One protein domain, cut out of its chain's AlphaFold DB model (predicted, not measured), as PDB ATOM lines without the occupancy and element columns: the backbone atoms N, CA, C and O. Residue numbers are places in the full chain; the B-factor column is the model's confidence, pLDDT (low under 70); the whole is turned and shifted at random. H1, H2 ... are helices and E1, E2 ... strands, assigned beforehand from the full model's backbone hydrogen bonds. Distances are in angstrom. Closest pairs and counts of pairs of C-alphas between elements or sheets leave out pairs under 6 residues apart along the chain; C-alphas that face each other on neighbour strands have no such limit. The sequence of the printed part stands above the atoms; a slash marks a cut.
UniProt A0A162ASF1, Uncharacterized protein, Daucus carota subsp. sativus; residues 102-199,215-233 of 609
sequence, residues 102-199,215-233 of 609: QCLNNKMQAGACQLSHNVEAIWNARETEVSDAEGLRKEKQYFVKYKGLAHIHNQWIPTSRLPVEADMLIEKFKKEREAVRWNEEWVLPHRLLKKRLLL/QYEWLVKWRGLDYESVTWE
ATOM      1  N   GLN A 102     154.151 167.217 205.527       60.91
ATOM      2  CA  GLN A 102     153.152 168.154 205.006       60.91
ATOM      3  C   GLN A 102     153.564 168.752 203.653       60.91
ATOM      4  O   GLN A 102     152.748 168.851 202.741       60.91
ATOM      5  N   CYS A 103     154.836 169.135 203.505       65.88
ATOM      6  CA  CYS A 103     155.354 169.668 202.245       65.88
ATOM      7  C   CYS A 103     155.396 168.589 201.157       65.88
ATOM      8  O   CYS A 103     155.133 168.888 199.999       65.88
ATOM      9  N   LEU A 104     155.692 167.343 201.528       64.69
ATOM     10  CA  LEU A 104     155.685 166.205 200.617       64.69
ATOM     11  C   LEU A 104     154.262 165.864 200.143       64.69
ATOM     12  O   LEU A 104     154.044 165.685 198.949       64.69
ATOM     13  N   ASN A 105     153.278 165.836 201.045       61.22
ATOM     14  CA  ASN A 105     151.885 165.569 200.680       61.22
ATOM     15  C   ASN A 105     151.319 166.686 199.787       61.22
ATOM     16  O   ASN A 105     150.685 166.426 198.766       61.22
ATOM     17  N   ASN A 106     151.659 167.943 200.084       60.19
ATOM     18  CA  ASN A 106     151.330 169.052 199.195       60.19
ATOM     19  C   ASN A 106     152.060 168.943 197.839       60.19
ATOM     20  O   ASN A 106     151.494 169.343 196.827       60.19
ATOM     21  N   LYS A 107     153.276 168.372 197.777       66.69
ATOM     22  CA  LYS A 107     154.013 168.157 196.512       66.69
ATOM     23  C   LYS A 107     153.275 167.152 195.631       66.69
ATOM     24  O   LYS A 107     153.197 167.359 194.424       66.69
ATOM     25  N   MET A 108     152.701 166.116 196.244       58.00
ATOM     26  CA  MET A 108     151.868 165.111 195.573       58.00
ATOM     27  C   MET A 108     150.546 165.687 195.052       58.00
ATOM     28  O   MET A 108     150.109 165.310 193.970       58.00
ATOM     29  N   GLN A 109     149.908 166.586 195.810       52.94
ATOM     30  CA  GLN A 109     148.565 167.094 195.497       52.94
ATOM     31  C   GLN A 109     148.560 168.361 194.624       52.94
ATOM     32  O   GLN A 109     147.680 168.518 193.784       52.94
ATOM     33  N   ALA A 110     149.524 169.266 194.817       53.47
ATOM     34  CA  ALA A 110     149.544 170.607 194.221       53.47
ATOM     35  C   ALA A 110     150.741 170.860 193.275       53.47
ATOM     36  O   ALA A 110     150.825 171.916 192.645       53.47
ATOM     37  N   GLY A 111     151.660 169.893 193.154       56.84
ATOM     38  CA  GLY A 111     152.889 170.007 192.366       56.84
ATOM     39  C   GLY A 111     154.020 170.753 193.092       56.84
ATOM     40  O   GLY A 111     153.799 171.544 194.007       56.84
ATOM     41  N   ALA A 112     155.269 170.504 192.684       54.56
ATOM     42  CA  ALA A 112     156.466 170.997 193.379       54.56
ATOM     43  C   ALA A 112     156.584 172.533 193.435       54.56
ATOM     44  O   ALA A 112     157.100 173.077 194.408       54.56
ATOM     45  N   CYS A 113     156.075 173.243 192.424       46.81
ATOM     46  CA  CYS A 113     156.270 174.687 192.267       46.81
ATOM     47  C   CYS A 113     155.418 175.553 193.212       46.81
ATOM     48  O   CYS A 113     155.759 176.710 193.427       46.81
ATOM     49  N   GLN A 114     154.327 175.031 193.791       50.31
ATOM     50  CA  GLN A 114     153.482 175.804 194.720       50.31
ATOM     51  C   GLN A 114     154.027 175.840 196.158       50.31
ATOM     52  O   GLN A 114     153.427 176.458 197.033       50.31
ATOM     53  N   LEU A 115     155.154 175.170 196.417       49.09
ATOM     54  CA  LEU A 115     155.655 174.929 197.768       49.09
ATOM     55  C   LEU A 115     156.769 175.878 198.194       49.09
ATOM     56  O   LEU A 115     156.803 176.311 199.343       49.09
ATOM     57  N   SER A 116     157.689 176.202 197.293       52.22
ATOM     58  CA  SER A 116     158.837 177.052 197.595       52.22
ATOM     59  C   SER A 116     158.545 178.504 197.223       52.22
ATOM     60  O   SER A 116     158.626 178.879 196.056       52.22
ATOM     61  N   HIS A 117     158.284 179.353 198.215       57.69
ATOM     62  CA  HIS A 117     158.235 180.807 198.003       57.69
ATOM     63  C   HIS A 117     159.626 181.426 197.766       57.69
ATOM     64  O   HIS A 117     159.729 182.573 197.342       57.69
ATOM     65  N   ASN A 118     160.700 180.664 198.008       68.94
ATOM     66  CA  ASN A 118     162.073 181.150 197.938       68.94
ATOM     67  C   ASN A 118     162.695 180.904 196.559       68.94
ATOM     68  O   ASN A 118     162.944 179.762 196.156       68.94
ATOM     69  N   VAL A 119     162.992 182.002 195.870       77.88
ATOM     70  CA  VAL A 119     163.710 182.020 194.596       77.88
ATOM     71  C   VAL A 119     165.214 181.872 194.837       77.88
ATOM     72  O   VAL A 119     165.791 182.596 195.643       77.88
ATOM     73  N   GLU A 120     165.852 180.935 194.137       81.12
ATOM     74  CA  GLU A 120     167.306 180.719 194.172       81.12
ATOM     75  C   GLU A 120     168.024 181.575 193.126       81.12
ATOM     76  O   GLU A 120     169.019 182.229 193.436       81.12
ATOM     77  N   ALA A 121     167.528 181.575 191.885       83.00
ATOM     78  CA  ALA A 121     168.177 182.257 190.770       83.00
ATOM     79  C   ALA A 121     167.190 182.640 189.658       83.00
ATOM     80  O   ALA A 121     166.145 182.010 189.485       83.00
ATOM     81  N   ILE A 122     167.562 183.646 188.864       84.31
ATOM     82  CA  ILE A 122     166.841 184.074 187.661       84.31
ATOM     83  C   ILE A 122     167.710 183.760 186.449       84.31
ATOM     84  O   ILE A 122     168.869 184.159 186.392       84.31
ATOM     85  N   TRP A 123     167.134 183.054 185.481       84.25
ATOM     86  CA  TRP A 123     167.856 182.519 184.326       84.25
ATOM     87  C   TRP A 123     167.502 183.207 183.012       84.25
ATOM     88  O   TRP A 123     168.288 183.181 182.066       84.25
ATOM     89  N   ASN A 124     166.312 183.801 182.921       83.44
ATOM     90  CA  ASN A 124     165.871 184.482 181.711       83.44
ATOM     91  C   ASN A 124     164.835 185.570 182.023       83.44
ATOM     92  O   ASN A 124     164.219 185.571 183.088       83.44
ATOM     93  N   ALA A 125     164.634 186.487 181.080       84.25
ATOM     94  CA  ALA A 125     163.628 187.538 181.151       84.25
ATOM     95  C   ALA A 125     162.983 187.734 179.773       84.25
ATOM     96  O   ALA A 125     163.689 187.822 178.766       84.25
ATOM     97  N   ARG A 126     161.651 187.826 179.736       84.00
ATOM     98  CA  ARG A 126     160.863 188.102 178.528       84.00
ATOM     99  C   ARG A 126     159.801 189.159 178.812       84.00
ATOM    100  O   ARG A 126     159.364 189.318 179.949       84.00
ATOM    101  N   GLU A 127     159.376 189.857 177.769       84.50
ATOM    102  CA  GLU A 127     158.211 190.740 177.810       84.50
ATOM    103  C   GLU A 127     157.068 190.065 177.057       84.50
ATOM    104  O   GLU A 127     157.249 189.608 175.930       84.50
ATOM    105  N   THR A 128     155.908 189.974 177.699       78.69
ATOM    106  CA  THR A 128     154.692 189.378 177.133       78.69
ATOM    107  C   THR A 128     153.556 190.383 177.194       78.69
ATOM    108  O   THR A 128     153.397 191.088 178.188       78.69
ATOM    109  N   GLU A 129     152.773 190.461 176.124       76.19
ATOM    110  CA  GLU A 129     151.585 191.310 176.059       76.19
ATOM    111  C   GLU A 129     150.409 190.566 176.697       76.19
ATOM    112  O   GLU A 129     150.005 189.506 176.220       76.19
ATOM    113  N   VAL A 130     149.899 191.097 177.806       71.31
ATOM    114  CA  VAL A 130     148.749 190.554 178.536       71.31
ATOM    115  C   VAL A 130     147.554 191.468 178.279       71.31
ATOM    116  O   VAL A 130     147.683 192.695 178.287       71.31
ATOM    117  N   SER A 131     146.403 190.871 177.971       60.12
ATOM    118  CA  SER A 131     145.150 191.592 177.737       60.12
ATOM    119  C   SER A 131     144.416 191.753 179.067       60.12
ATOM    120  O   SER A 131     143.884 190.775 179.587       60.12
ATOM    121  N   ASP A 132     144.374 192.973 179.600       62.09
ATOM    122  CA  ASP A 132     143.578 193.306 180.784       62.09
ATOM    123  C   ASP A 132     142.307 194.071 180.377       62.09
ATOM    124  O   ASP A 132     142.169 194.531 179.241       62.09
ATOM    125  N   ALA A 133     141.377 194.253 181.324       57.97
ATOM    126  CA  ALA A 133     140.121 194.989 181.125       57.97
ATOM    127  C   ALA A 133     140.304 196.456 180.658       57.97
ATOM    128  O   ALA A 133     139.342 197.077 180.214       57.97
ATOM    129  N   GLU A 134     141.527 196.996 180.726       55.19
ATOM    130  CA  GLU A 134     141.899 198.371 180.360       55.19
ATOM    131  C   GLU A 134     142.797 198.462 179.098       55.19
ATOM    132  O   GLU A 134     143.182 199.562 178.703       55.19
ATOM    133  N   GLY A 135     143.123 197.338 178.432       61.72
ATOM    134  CA  GLY A 135     143.909 197.299 177.183       61.72
ATOM    135  C   GLY A 135     145.074 196.293 177.172       61.72
ATOM    136  O   GLY A 135     145.212 195.465 178.071       61.72
ATOM    137  N   LEU A 136     145.926 196.350 176.133       60.97
ATOM    138  CA  LEU A 136     147.165 195.558 176.049       60.97
ATOM    139  C   LEU A 136     148.257 196.178 176.934       60.97
ATOM    140  O   LEU A 136     148.754 197.268 176.638       60.97
ATOM    141  N   ARG A 137     148.692 195.461 177.975       69.31
ATOM    142  CA  ARG A 137     149.821 195.861 178.824       69.31
ATOM    143  C   ARG A 137     151.007 194.924 178.601       69.31
ATOM    144  O   ARG A 137     150.865 193.705 178.608       69.31
ATOM    145  N   LYS A 138     152.203 195.491 178.419       74.88
ATOM    146  CA  LYS A 138     153.454 194.715 178.394       74.88
ATOM    147  C   LYS A 138     153.856 194.367 179.824       74.88
ATOM    148  O   LYS A 138     154.199 195.257 180.602       74.88
ATOM    149  N   GLU A 139     153.820 193.084 180.164       80.94
ATOM    150  CA  GLU A 139     154.244 192.563 181.461       80.94
ATOM    151  C   GLU A 139     155.597 191.847 181.334       80.94
ATOM    152  O   GLU A 139     155.795 190.978 180.478       80.94
ATOM    153  N   LYS A 140     156.549 192.214 182.201       83.75
ATOM    154  CA  LYS A 140     157.848 191.541 182.312       83.75
ATOM    155  C   LYS A 140     157.716 190.267 183.135       83.75
ATOM    156  O   LYS A 140     157.308 190.312 184.300       83.75
ATOM    157  N   GLN A 141     158.129 189.158 182.533       86.50
ATOM    158  CA  GLN A 141     158.205 187.846 183.162       86.50
ATOM    159  C   GLN A 141     159.656 187.387 183.269       86.50
ATOM    160  O   GLN A 141     160.460 187.578 182.353       86.50
ATOM    161  N   TYR A 142     159.972 186.731 184.378       85.19
ATOM    162  CA  TYR A 142     161.284 186.170 184.668       85.19
ATOM    163  C   TYR A 142     161.196 184.648 184.744       85.19
ATOM    164  O   TYR A 142     160.227 184.112 185.276       85.19
ATOM    165  N   PHE A 143     162.193 183.953 184.203       86.94
ATOM    166  CA  PHE A 143     162.320 182.503 184.321       86.94
ATOM    167  C   PHE A 143     163.138 182.176 185.561       86.94
ATOM    168  O   PHE A 143     164.316 182.538 185.650       86.94
ATOM    169  N   VAL A 144     162.493 181.532 186.524       85.50
ATOM    170  CA  VAL A 144     162.966 181.460 187.903       85.50
ATOM    171  C   VAL A 144     163.282 180.025 188.302       85.50
ATOM    172  O   VAL A 144     162.497 179.122 188.018       85.50
ATOM    173  N   LYS A 145     164.411 179.838 188.994       86.38
ATOM    174  CA  LYS A 145     164.767 178.611 189.712       86.38
ATOM    175  C   LYS A 145     164.419 178.743 191.186       86.38
ATOM    176  O   LYS A 145     164.799 179.721 191.831       86.38
ATOM    177  N   TYR A 146     163.744 177.734 191.717       82.19
ATOM    178  CA  TYR A 146     163.369 177.656 193.122       82.19
ATOM    179  C   TYR A 146     164.419 176.932 193.962       82.19
ATOM    180  O   TYR A 146     165.038 175.971 193.507       82.19
ATOM    181  N   LYS A 147     164.577 177.367 195.214       78.12
ATOM    182  CA  LYS A 147     165.557 176.785 196.132       78.12
ATOM    183  C   LYS A 147     165.208 175.337 196.482       78.12
ATOM    184  O   LYS A 147     164.126 175.068 196.998       78.12
ATOM    185  N   GLY A 148     166.160 174.429 196.261       73.50
ATOM    186  CA  GLY A 148     166.017 173.007 196.598       73.50
ATOM    187  C   GLY A 148     165.134 172.202 195.641       73.50
ATOM    188  O   GLY A 148     164.818 171.052 195.937       73.50
ATOM    189  N   LEU A 149     164.743 172.792 194.510       82.12
ATOM    190  CA  LEU A 149     164.031 172.113 193.433       82.12
ATOM    191  C   LEU A 149     164.899 172.050 192.175       82.12
ATOM    192  O   LEU A 149     165.752 172.906 191.927       82.12
ATOM    193  N   ALA A 150     164.663 171.023 191.365       86.12
ATOM    194  CA  ALA A 150     165.331 170.860 190.085       86.12
ATOM    195  C   ALA A 150     164.890 171.899 189.051       86.12
ATOM    196  O   ALA A 150     163.792 172.451 189.124       86.12
ATOM    197  N   HIS A 151     165.721 172.085 188.021       87.12
ATOM    198  CA  HIS A 151     165.456 173.030 186.933       87.12
ATOM    199  C   HIS A 151     164.189 172.708 186.125       87.12
ATOM    200  O   HIS A 151     163.668 173.588 185.444       87.12
ATOM    201  N   ILE A 152     163.667 171.480 186.211       85.94
ATOM    202  CA  ILE A 152     162.388 171.114 185.594       85.94
ATOM    203  C   ILE A 152     161.199 171.877 186.187       85.94
ATOM    204  O   ILE A 152     160.221 172.153 185.500       85.94
ATOM    205  N   HIS A 153     161.307 172.259 187.459       84.50
ATOM    206  CA  HIS A 153     160.268 172.984 188.184       84.50
ATOM    207  C   HIS A 153     160.378 174.502 187.980       84.50
ATOM    208  O   HIS A 153     159.656 175.264 188.624       84.50
ATOM    209  N   ASN A 154     161.281 174.954 187.102       87.31
ATOM    210  CA  ASN A 154     161.439 176.364 186.779       87.31
ATOM    211  C   ASN A 154     160.202 176.887 186.049       87.31
ATOM    212  O   ASN A 154     159.661 176.242 185.149       87.31
ATOM    213  N   GLN A 155     159.773 178.094 186.403       85.12
ATOM    214  CA  GLN A 155     158.568 178.696 185.839       85.12
ATOM    215  C   GLN A 155     158.795 180.147 185.438       85.12
ATOM    216  O   GLN A 155     159.666 180.840 185.968       85.12
ATOM    217  N   TRP A 156     157.985 180.601 184.482       85.38
ATOM    218  CA  TRP A 156     157.875 182.012 184.139       85.38
ATOM    219  C   TRP A 156     156.946 182.697 185.136       85.38
ATOM    220  O   TRP A 156     155.760 182.378 185.201       85.38
ATOM    221  N   ILE A 157     157.494 183.633 185.905       84.38
ATOM    222  CA  ILE A 157     156.775 184.363 186.948       84.38
ATOM    223  C   ILE A 157     156.728 185.848 186.565       84.38
ATOM    224  O   ILE A 157     157.758 186.403 186.168       84.38
ATOM    225  N   PRO A 158     155.561 186.509 186.655       83.50
ATOM    226  CA  PRO A 158     155.468 187.948 186.450       83.50
ATOM    227  C   PRO A 158     156.140 188.717 187.588       83.50
ATOM    228  O   PRO A 158     156.195 188.254 188.728       83.50
ATOM    229  N   THR A 159     156.591 189.937 187.294       78.94
ATOM    230  CA  THR A 159     157.266 190.806 188.280       78.94
ATOM    231  C   THR A 159     156.414 191.036 189.538       78.94
ATOM    232  O   THR A 159     156.946 191.131 190.635       78.94
ATOM    233  N   SER A 160     155.086 191.046 189.401       74.56
ATOM    234  CA  SER A 160     154.122 191.219 190.498       74.56
ATOM    235  C   SER A 160     154.095 190.072 191.517       74.56
ATOM    236  O   SER A 160     153.670 190.278 192.650       74.56
ATOM    237  N   ARG A 161     154.522 188.862 191.127       74.81
ATOM    238  CA  ARG A 161     154.531 187.658 191.981       74.81
ATOM    239  C   ARG A 161     155.922 187.301 192.503       74.81
ATOM    240  O   ARG A 161     156.063 186.282 193.178       74.81
ATOM    241  N   LEU A 162     156.944 188.088 192.174       76.69
ATOM    242  CA  LEU A 162     158.283 187.870 192.701       76.69
ATOM    243  C   LEU A 162     158.356 188.317 194.172       76.69
ATOM    244  O   LEU A 162     157.803 189.362 194.516       76.69
ATOM    245  N   PRO A 163     159.020 187.540 195.047       73.00
ATOM    246  CA  PRO A 163     159.236 187.940 196.433       73.00
ATOM    247  C   PRO A 163     160.151 189.171 196.511       73.00
ATOM    248  O   PRO A 163     160.935 189.427 195.600       73.00
ATOM    249  N   VAL A 164     160.073 189.925 197.611       66.00
ATOM    250  CA  VAL A 164     160.816 191.189 197.793       66.00
ATOM    251  C   VAL A 164     162.337 190.969 197.733       66.00
ATOM    252  O   VAL A 164     163.075 191.827 197.255       66.00
ATOM    253  N   GLU A 165     162.831 189.789 198.124       66.38
ATOM    254  CA  GLU A 165     164.250 189.430 198.009       66.38
ATOM    255  C   GLU A 165     164.727 189.225 196.553       66.38
ATOM    256  O   GLU A 165     165.934 189.155 196.301       66.38
ATOM    257  N   ALA A 166     163.812 189.143 195.579       68.44
ATOM    258  CA  ALA A 166     164.140 188.897 194.176       68.44
ATOM    259  C   ALA A 166     164.769 190.107 193.467       68.44
ATOM    260  O   ALA A 166     165.447 189.912 192.459       68.44
ATOM    261  N   ASP A 167     164.621 191.332 193.983       73.75
ATOM    262  CA  ASP A 167     165.195 192.531 193.354       73.75
ATOM    263  C   ASP A 167     166.728 192.463 193.276       73.75
ATOM    264  O   ASP A 167     167.320 192.740 192.228       73.75
ATOM    265  N   MET A 168     167.382 191.967 194.335       78.25
ATOM    266  CA  MET A 168     168.831 191.716 194.331       78.25
ATOM    267  C   MET A 168     169.232 190.656 193.293       78.25
ATOM    268  O   MET A 168     170.279 190.767 192.652       78.25
ATOM    269  N   LEU A 169     168.398 189.630 193.097       78.56
ATOM    270  CA  LEU A 169     168.639 188.575 192.109       78.56
ATOM    271  C   LEU A 169     168.458 189.089 190.677       78.56
ATOM    272  O   LEU A 169     169.208 188.689 189.790       78.56
ATOM    273  N   ILE A 170     167.516 190.009 190.450       78.88
ATOM    274  CA  ILE A 170     167.331 190.675 189.157       78.88
ATOM    275  C   ILE A 170     168.547 191.549 188.831       78.88
ATOM    276  O   ILE A 170     169.010 191.547 187.687       78.88
ATOM    277  N   GLU A 171     169.085 192.293 189.802       79.94
ATOM    278  CA  GLU A 171     170.309 193.078 189.596       79.94
ATOM    279  C   GLU A 171     171.516 192.193 189.284       79.94
ATOM    280  O   GLU A 171     172.267 192.487 188.348       79.94
ATOM    281  N   LYS A 172     171.675 191.086 190.020       81.00
ATOM    282  CA  LYS A 172     172.718 190.089 189.752       81.00
ATOM    283  C   LYS A 172     172.578 189.505 188.343       81.00
ATOM    284  O   LYS A 172     173.535 189.533 187.573       81.00
ATOM    285  N   PHE A 173     171.368 189.098 187.959       80.25
ATOM    286  CA  PHE A 173     171.065 188.586 186.620       80.25
ATOM    287  C   PHE A 173     171.410 189.589 185.511       80.25
ATOM    288  O   PHE A 173     171.983 189.212 184.492       80.25
ATOM    289  N   LYS A 174     171.109 190.882 185.695       79.44
ATOM    290  CA  LYS A 174     171.452 191.920 184.708       79.44
ATOM    291  C   LYS A 174     172.962 192.071 184.514       79.44
ATOM    292  O   LYS A 174     173.382 192.329 183.391       79.44
ATOM    293  N   LYS A 175     173.757 191.915 185.579       78.75
ATOM    294  CA  LYS A 175     175.228 191.988 185.518       78.75
ATOM    295  C   LYS A 175     175.853 190.733 184.903       78.75
ATOM    296  O   LYS A 175     176.836 190.843 184.185       78.75
ATOM    297  N   GLU A 176     175.281 189.559 185.163       72.81
ATOM    298  CA  GLU A 176     175.846 188.254 184.773       72.81
ATOM    299  C   GLU A 176     175.286 187.696 183.450       72.81
ATOM    300  O   GLU A 176     175.673 186.606 183.027       72.81
ATOM    301  N   ARG A 177     174.400 188.435 182.768       62.97
ATOM    302  CA  ARG A 177     173.655 187.982 181.576       62.97
ATOM    303  C   ARG A 177     174.534 187.454 180.431       62.97
ATOM    304  O   ARG A 177     174.054 186.666 179.619       62.97
ATOM    305  N   GLU A 178     175.787 187.891 180.355       59.19
ATOM    306  CA  GLU A 178     176.742 187.488 179.316       59.19
ATOM    307  C   GLU A 178     177.566 186.239 179.686       59.19
ATOM    308  O   GLU A 178     178.169 185.639 178.800       59.19
ATOM    309  N   ALA A 179     177.582 185.814 180.956       62.12
ATOM    310  CA  ALA A 179     178.504 184.784 181.442       62.12
ATOM    311  C   ALA A 179     177.926 183.359 181.431       62.12
ATOM    312  O   ALA A 179     178.628 182.420 181.063       62.12
ATOM    313  N   VAL A 180     176.662 183.168 181.834       68.38
ATOM    314  CA  VAL A 180     176.056 181.826 181.938       68.38
ATOM    315  C   VAL A 180     174.624 181.847 181.420       68.38
ATOM    316  O   VAL A 180     173.745 182.496 181.985       68.38
ATOM    317  N   ARG A 181     174.379 181.099 180.341       80.06
ATOM    318  CA  ARG A 181     173.035 180.880 179.801       80.06
ATOM    319  C   ARG A 181     172.481 179.568 180.339       80.06
ATOM    320  O   ARG A 181     173.207 178.586 180.442       80.06
ATOM    321  N   TRP A 182     171.190 179.557 180.655       83.81
ATOM    322  CA  TRP A 182     170.500 178.323 181.018       83.81
ATOM    323  C   TRP A 182     170.590 177.294 179.885       83.81
ATOM    324  O   TRP A 182     170.397 177.648 178.718       83.81
ATOM    325  N   ASN A 183     170.887 176.047 180.248       86.00
ATOM    326  CA  ASN A 183     171.011 174.920 179.331       86.00
ATOM    327  C   ASN A 183     169.794 173.989 179.473       86.00
ATOM    328  O   ASN A 183     169.418 173.615 180.584       86.00
ATOM    329  N   GLU A 184     169.209 173.596 178.341       87.44
ATOM    330  CA  GLU A 184     168.073 172.670 178.262       87.44
ATOM    331  C   GLU A 184     168.399 171.286 178.844       87.44
ATOM    332  O   GLU A 184     167.524 170.625 179.404       87.44
ATOM    333  N   GLU A 185     169.666 170.870 178.800       88.94
ATOM    334  CA  GLU A 185     170.098 169.580 179.342       88.94
ATOM    335  C   GLU A 185     169.939 169.475 180.867       88.94
ATOM    336  O   GLU A 185     169.798 168.370 181.386       88.94
ATOM    337  N   TRP A 186     169.879 170.596 181.596       90.25
ATOM    338  CA  TRP A 186     169.746 170.614 183.062       90.25
ATOM    339  C   TRP A 186     168.402 170.084 183.579       90.25
ATOM    340  O   TRP A 186     168.237 169.869 184.779       90.25
ATOM    341  N   VAL A 187     167.434 169.887 182.683       89.12
ATOM    342  CA  VAL A 187     166.118 169.296 182.970       89.12
ATOM    343  C   VAL A 187     166.119 167.783 182.752       89.12
ATOM    344  O   VAL A 187     165.187 167.097 183.161       89.12
ATOM    345  N   LEU A 188     167.156 167.237 182.117       90.88
ATOM    346  CA  LEU A 188     167.212 165.821 181.787       90.88
ATOM    347  C   LEU A 188     167.866 165.030 182.928       90.88
ATOM    348  O   LEU A 188     168.976 165.375 183.360       90.88
ATOM    349  N   PRO A 189     167.224 163.946 183.408       92.62
ATOM    350  CA  PRO A 189     167.853 163.068 184.375       92.62
ATOM    351  C   PRO A 189     169.073 162.399 183.728       92.62
ATOM    352  O   PRO A 189     169.051 161.939 182.583       92.62
ATOM    353  N   HIS A 190     170.176 162.397 184.463       91.38
ATOM    354  CA  HIS A 190     171.413 161.729 184.079       91.38
ATOM    355  C   HIS A 190     171.513 160.357 184.733       91.38
ATOM    356  O   HIS A 190     171.877 159.396 184.067       91.38
ATOM    357  N   ARG A 191     171.202 160.273 186.033       92.25
ATOM    358  CA  ARG A 191     171.415 159.067 186.838       92.25
ATOM    359  C   ARG A 191     170.556 159.072 188.103       92.25
ATOM    360  O   ARG A 191     170.288 160.134 188.664       92.25
ATOM    361  N   LEU A 192     170.146 157.891 188.566       93.31
ATOM    362  CA  LEU A 192     169.466 157.710 189.855       93.31
ATOM    363  C   LEU A 192     170.469 157.251 190.914       93.31
ATOM    364  O   LEU A 192     171.223 156.309 190.675       93.31
ATOM    365  N   LEU A 193     170.467 157.909 192.072       91.38
ATOM    366  CA  LEU A 193     171.469 157.714 193.124       91.38
ATOM    367  C   LEU A 193     170.937 156.906 194.306       91.38
ATOM    368  O   LEU A 193     171.617 156.018 194.806       91.38
ATOM    369  N   LYS A 194     169.712 157.198 194.751       89.75
ATOM    370  CA  LYS A 194     169.054 156.511 195.870       89.75
ATOM    371  C   LYS A 194     167.563 156.362 195.626       89.75
ATOM    372  O   LYS A 194     166.958 157.194 194.954       89.75
ATOM    373  N   LYS A 195     166.980 155.336 196.242       88.75
ATOM    374  CA  LYS A 195     165.539 155.096 196.301       88.75
ATOM    375  C   LYS A 195     165.088 155.133 197.758       88.75
ATOM    376  O   LYS A 195     165.664 154.438 198.588       88.75
ATOM    377  N   ARG A 196     164.041 155.897 198.073       84.31
ATOM    378  CA  ARG A 196     163.406 155.883 199.401       84.31
ATOM    379  C   ARG A 196     161.910 155.632 199.306       84.31
ATOM    380  O   ARG A 196     161.265 156.045 198.345       84.31
ATOM    381  N   LEU A 197     161.369 154.951 200.308       79.94
ATOM    382  CA  LEU A 197     159.936 154.714 200.468       79.94
ATOM    383  C   LEU A 197     159.310 155.892 201.224       79.94
ATOM    384  O   LEU A 197     159.873 156.346 202.216       79.94
ATOM    385  N   LEU A 198     158.153 156.371 200.770       68.75
ATOM    386  CA  LEU A 198     157.452 157.496 201.402       68.75
ATOM    387  C   LEU A 198     156.466 157.062 202.497       68.75
ATOM    388  O   LEU A 198     156.106 157.874 203.344       68.75
ATOM    389  N   LEU A 199     156.021 155.798 202.479       61.25
ATOM    390  CA  LEU A 199     155.000 155.256 203.382       61.25
ATOM    391  C   LEU A 199     155.311 153.803 203.770       61.25
ATOM    392  O   LEU A 199     155.344 152.926 202.909       61.25
ATOM    393  N   GLN A 215     154.649 155.566 195.513       70.38
ATOM    394  CA  GLN A 215     155.143 155.031 196.794       70.38
ATOM    395  C   GLN A 215     156.601 155.412 197.083       70.38
ATOM    396  O   GLN A 215     157.032 155.362 198.238       70.38
ATOM    397  N   TYR A 216     157.356 155.808 196.056       81.94
ATOM    398  CA  TYR A 216     158.796 156.029 196.147       81.94
ATOM    399  C   TYR A 216     159.209 157.427 195.685       81.94
ATOM    400  O   TYR A 216     158.574 158.039 194.823       81.94
ATOM    401  N   GLU A 217     160.317 157.900 196.249       86.56
ATOM    402  CA  GLU A 217     161.107 159.005 195.713       86.56
ATOM    403  C   GLU A 217     162.497 158.513 195.322       86.56
ATOM    404  O   GLU A 217     163.085 157.634 195.965       86.56
ATOM    405  N   TRP A 218     163.031 159.141 194.286       89.62
ATOM    406  CA  TRP A 218     164.347 158.882 193.740       89.62
ATOM    407  C   TRP A 218     165.217 160.119 193.880       89.62
ATOM    408  O   TRP A 218     164.786 161.224 193.564       89.62
ATOM    409  N   LEU A 219     166.455 159.939 194.327       90.94
ATOM    410  CA  LEU A 219     167.454 160.997 194.293       90.94
ATOM    411  C   LEU A 219     168.050 161.057 192.884       90.94
ATOM    412  O   LEU A 219     168.739 160.126 192.464       90.94
ATOM    413  N   VAL A 220     167.761 162.133 192.158       93.06
ATOM    414  CA  VAL A 220     168.111 162.298 190.745       93.06
ATOM    415  C   VAL A 220     169.336 163.193 190.597       93.06
ATOM    416  O   VAL A 220     169.386 164.311 191.115       93.06
ATOM    417  N   LYS A 221     170.313 162.705 189.835       94.31
ATOM    418  CA  LYS A 221     171.429 163.476 189.293       94.31
ATOM    419  C   LYS A 221     171.053 164.001 187.913       94.31
ATOM    420  O   LYS A 221     170.626 163.229 187.059       94.31
ATOM    421  N   TRP A 222     171.253 165.295 187.682       93.69
ATOM    422  CA  TRP A 222     170.899 165.984 186.434       93.69
ATOM    423  C   TRP A 222     172.096 166.100 185.483       93.69
ATOM    424  O   TRP A 222     173.248 166.151 185.939       93.69
ATOM    425  N   ARG A 223     171.839 166.128 184.167       91.12
ATOM    426  CA  ARG A 223     172.894 166.281 183.147       91.12
ATOM    427  C   ARG A 223     173.486 167.688 183.200       91.12
ATOM    428  O   ARG A 223     172.763 168.655 183.408       91.12
ATOM    429  N   GLY A 224     174.804 167.801 183.032       88.06
ATOM    430  CA  GLY A 224     175.509 169.091 182.980       88.06
ATOM    431  C   GLY A 224     175.512 169.907 184.282       88.06
ATOM    432  O   GLY A 224     175.911 171.069 184.253       88.06
ATOM    433  N   LEU A 225     175.058 169.327 185.396       90.88
ATOM    434  CA  LEU A 225     175.128 169.905 186.742       90.88
ATOM    435  C   LEU A 225     176.021 169.039 187.633       90.88
ATOM    436  O   LEU A 225     176.312 167.904 187.274       90.88
ATOM    437  N   ASP A 226     176.415 169.526 188.804       90.19
ATOM    438  CA  ASP A 226     177.218 168.764 189.770       90.19
ATOM    439  C   ASP A 226     176.356 167.963 190.767       90.19
ATOM    440  O   ASP A 226     175.122 167.986 190.714       90.19
ATOM    441  N   TYR A 227     176.997 167.210 191.669       89.44
ATOM    442  CA  TYR A 227     176.313 166.432 192.714       89.44
ATOM    443  C   TYR A 227     175.663 167.310 193.789       89.44
ATOM    444  O   TYR A 227     174.707 166.881 194.422       89.44
ATOM    445  N   GLU A 228     176.094 168.561 193.941       85.44
ATOM    446  CA  GLU A 228     175.436 169.569 194.782       85.44
ATOM    447  C   GLU A 228     173.990 169.883 194.350       85.44
ATOM    448  O   GLU A 228     173.173 170.290 195.172       85.44
ATOM    449  N   SER A 229     173.649 169.681 193.072       87.06
ATOM    450  CA  SER A 229     172.327 170.012 192.513       87.06
ATOM    451  C   SER A 229     171.361 168.823 192.438       87.06
ATOM    452  O   SER A 229     170.359 168.899 191.728       87.06
ATOM    453  N   VAL A 230     171.652 167.705 193.109       89.56
ATOM    454  CA  VAL A 230     170.759 166.533 193.120       89.56
ATOM    455  C   VAL A 230     169.467 166.834 193.879       89.56
ATOM    456  O   VAL A 230     169.476 167.567 194.866       89.56
ATOM    457  N   THR A 231     168.348 166.250 193.449       88.81
ATOM    458  CA  THR A 231     167.039 166.481 194.082       88.81
ATOM    459  C   THR A 231     166.221 165.203 194.184       88.81
ATOM    460  O   THR A 231     166.377 164.281 193.385       88.81
ATOM    461  N   TRP A 232     165.346 165.139 195.188       87.12
ATOM    462  CA  TRP A 232     164.388 164.045 195.339       87.12
ATOM    463  C   TRP A 232     163.168 164.271 194.441       87.12
ATOM    464  O   TRP A 232     162.427 165.241 194.627       87.12
ATOM    465  N   GLU A 233     162.936 163.361 193.494       88.38
ATOM    466  CA  GLU A 233     161.804 163.389 192.567       88.38
ATOM    467  C   GLU A 233     160.917 162.150 192.701       88.38
ATOM    468  O   GLU A 233     161.352 161.073 193.108       88.38
TER     469      GLU A 233
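Overview. This is residues 102 to 199 and 215 to 233 of the 609 residues of an uncharacterized protein of Daucus carota subsp. sativus (UniProt A0A162ASF1). Two small antiparallel sheets of three strands make two lobes towards the two ends of the longest axis: the larger, E1 E2 E3, reaches out with the long hairpin of E1 and E2 and has H2 across E1, and the smaller is E4 E5 E6. The strands of one sheet stay apart from those of the other; the stretch from H2 through the short H3 joins the lobes, and H1 is on neither sheet. The printed part has 117 residues, with three named helices and six named strands in the order H1 E1 E2 E3 H2 H3 E4 E5 E6; the class is mixed, helices and strands. It is only just loose, close to compact, with a radius of gyration of the C-alphas of 16.5 A and spans of 51 by 35 by 23 A.

Arrangement. E1, residues 119 to 132, E2, residues 135 to 146, and E3, residues 155 to 158, form a meander, each strand the antiparallel neighbour of the one before. This sheet is strongly twisted, with C-alphas up to 5.2 A off its best plane, and E1 bends by 90 degrees at residue 123. In the hairpin of E1 and E2, N 128 and O 139 are 3.0 A apart, within hydrogen-bond range; in that of E2 and E3, N 157 and O 142 are 2.8 A apart. H2, residues 166 to 176, is on this sheet at a height of 8.5 A, over E1 and across the strands, at 77 degrees to E1 on the local plane. The closest C-alphas of E1 and H2 are those of Ile 122 and Phe 173, 6.3 A. H3, residues 184 to 187, and E5, residues 216 to 222, have their closest C-alphas at Trp 186 and Trp 222, 5.8 A. E5 is the inner strand between E4, residues 189 to 197, and E6, residues 231 to 233. N 193 and O 219 are 2.8 A apart, as are N 220 and O 231, both within hydrogen-bond range. E4 bends by 65 degrees at residue 193. H1, residues 102 to 110, is apart from E4, E5 and E6. In H1 and H2 every O i to N i+4 pair is within hydrogen-bond range; H3 is too short for such a pair.

Along the chain. E2 measures 31.9 A from first to last C-alpha, E1 26.9 A, E4 19.8 A, E5 18.4 A, H2 15.0 A and H1 11.6 A. H1 begins at C-alpha 102, (153.152, 168.154, 205.006), and E6 ends at C-alpha 233, (161.804, 163.389, 192.567).

Size, cuts and confidence. The two farthest C-alphas, of Glu 134 and Lys 194, are 52.3 A apart. Residues 200 to 214 are not printed, and C-alphas 199 and 215 across the cut are 6.6 A apart. Of the links that are printed whole, none is long. Mean pLDDT of the printed part is 77.4; 33 residues are under 70, among them 102 to 118 and 131 to 137.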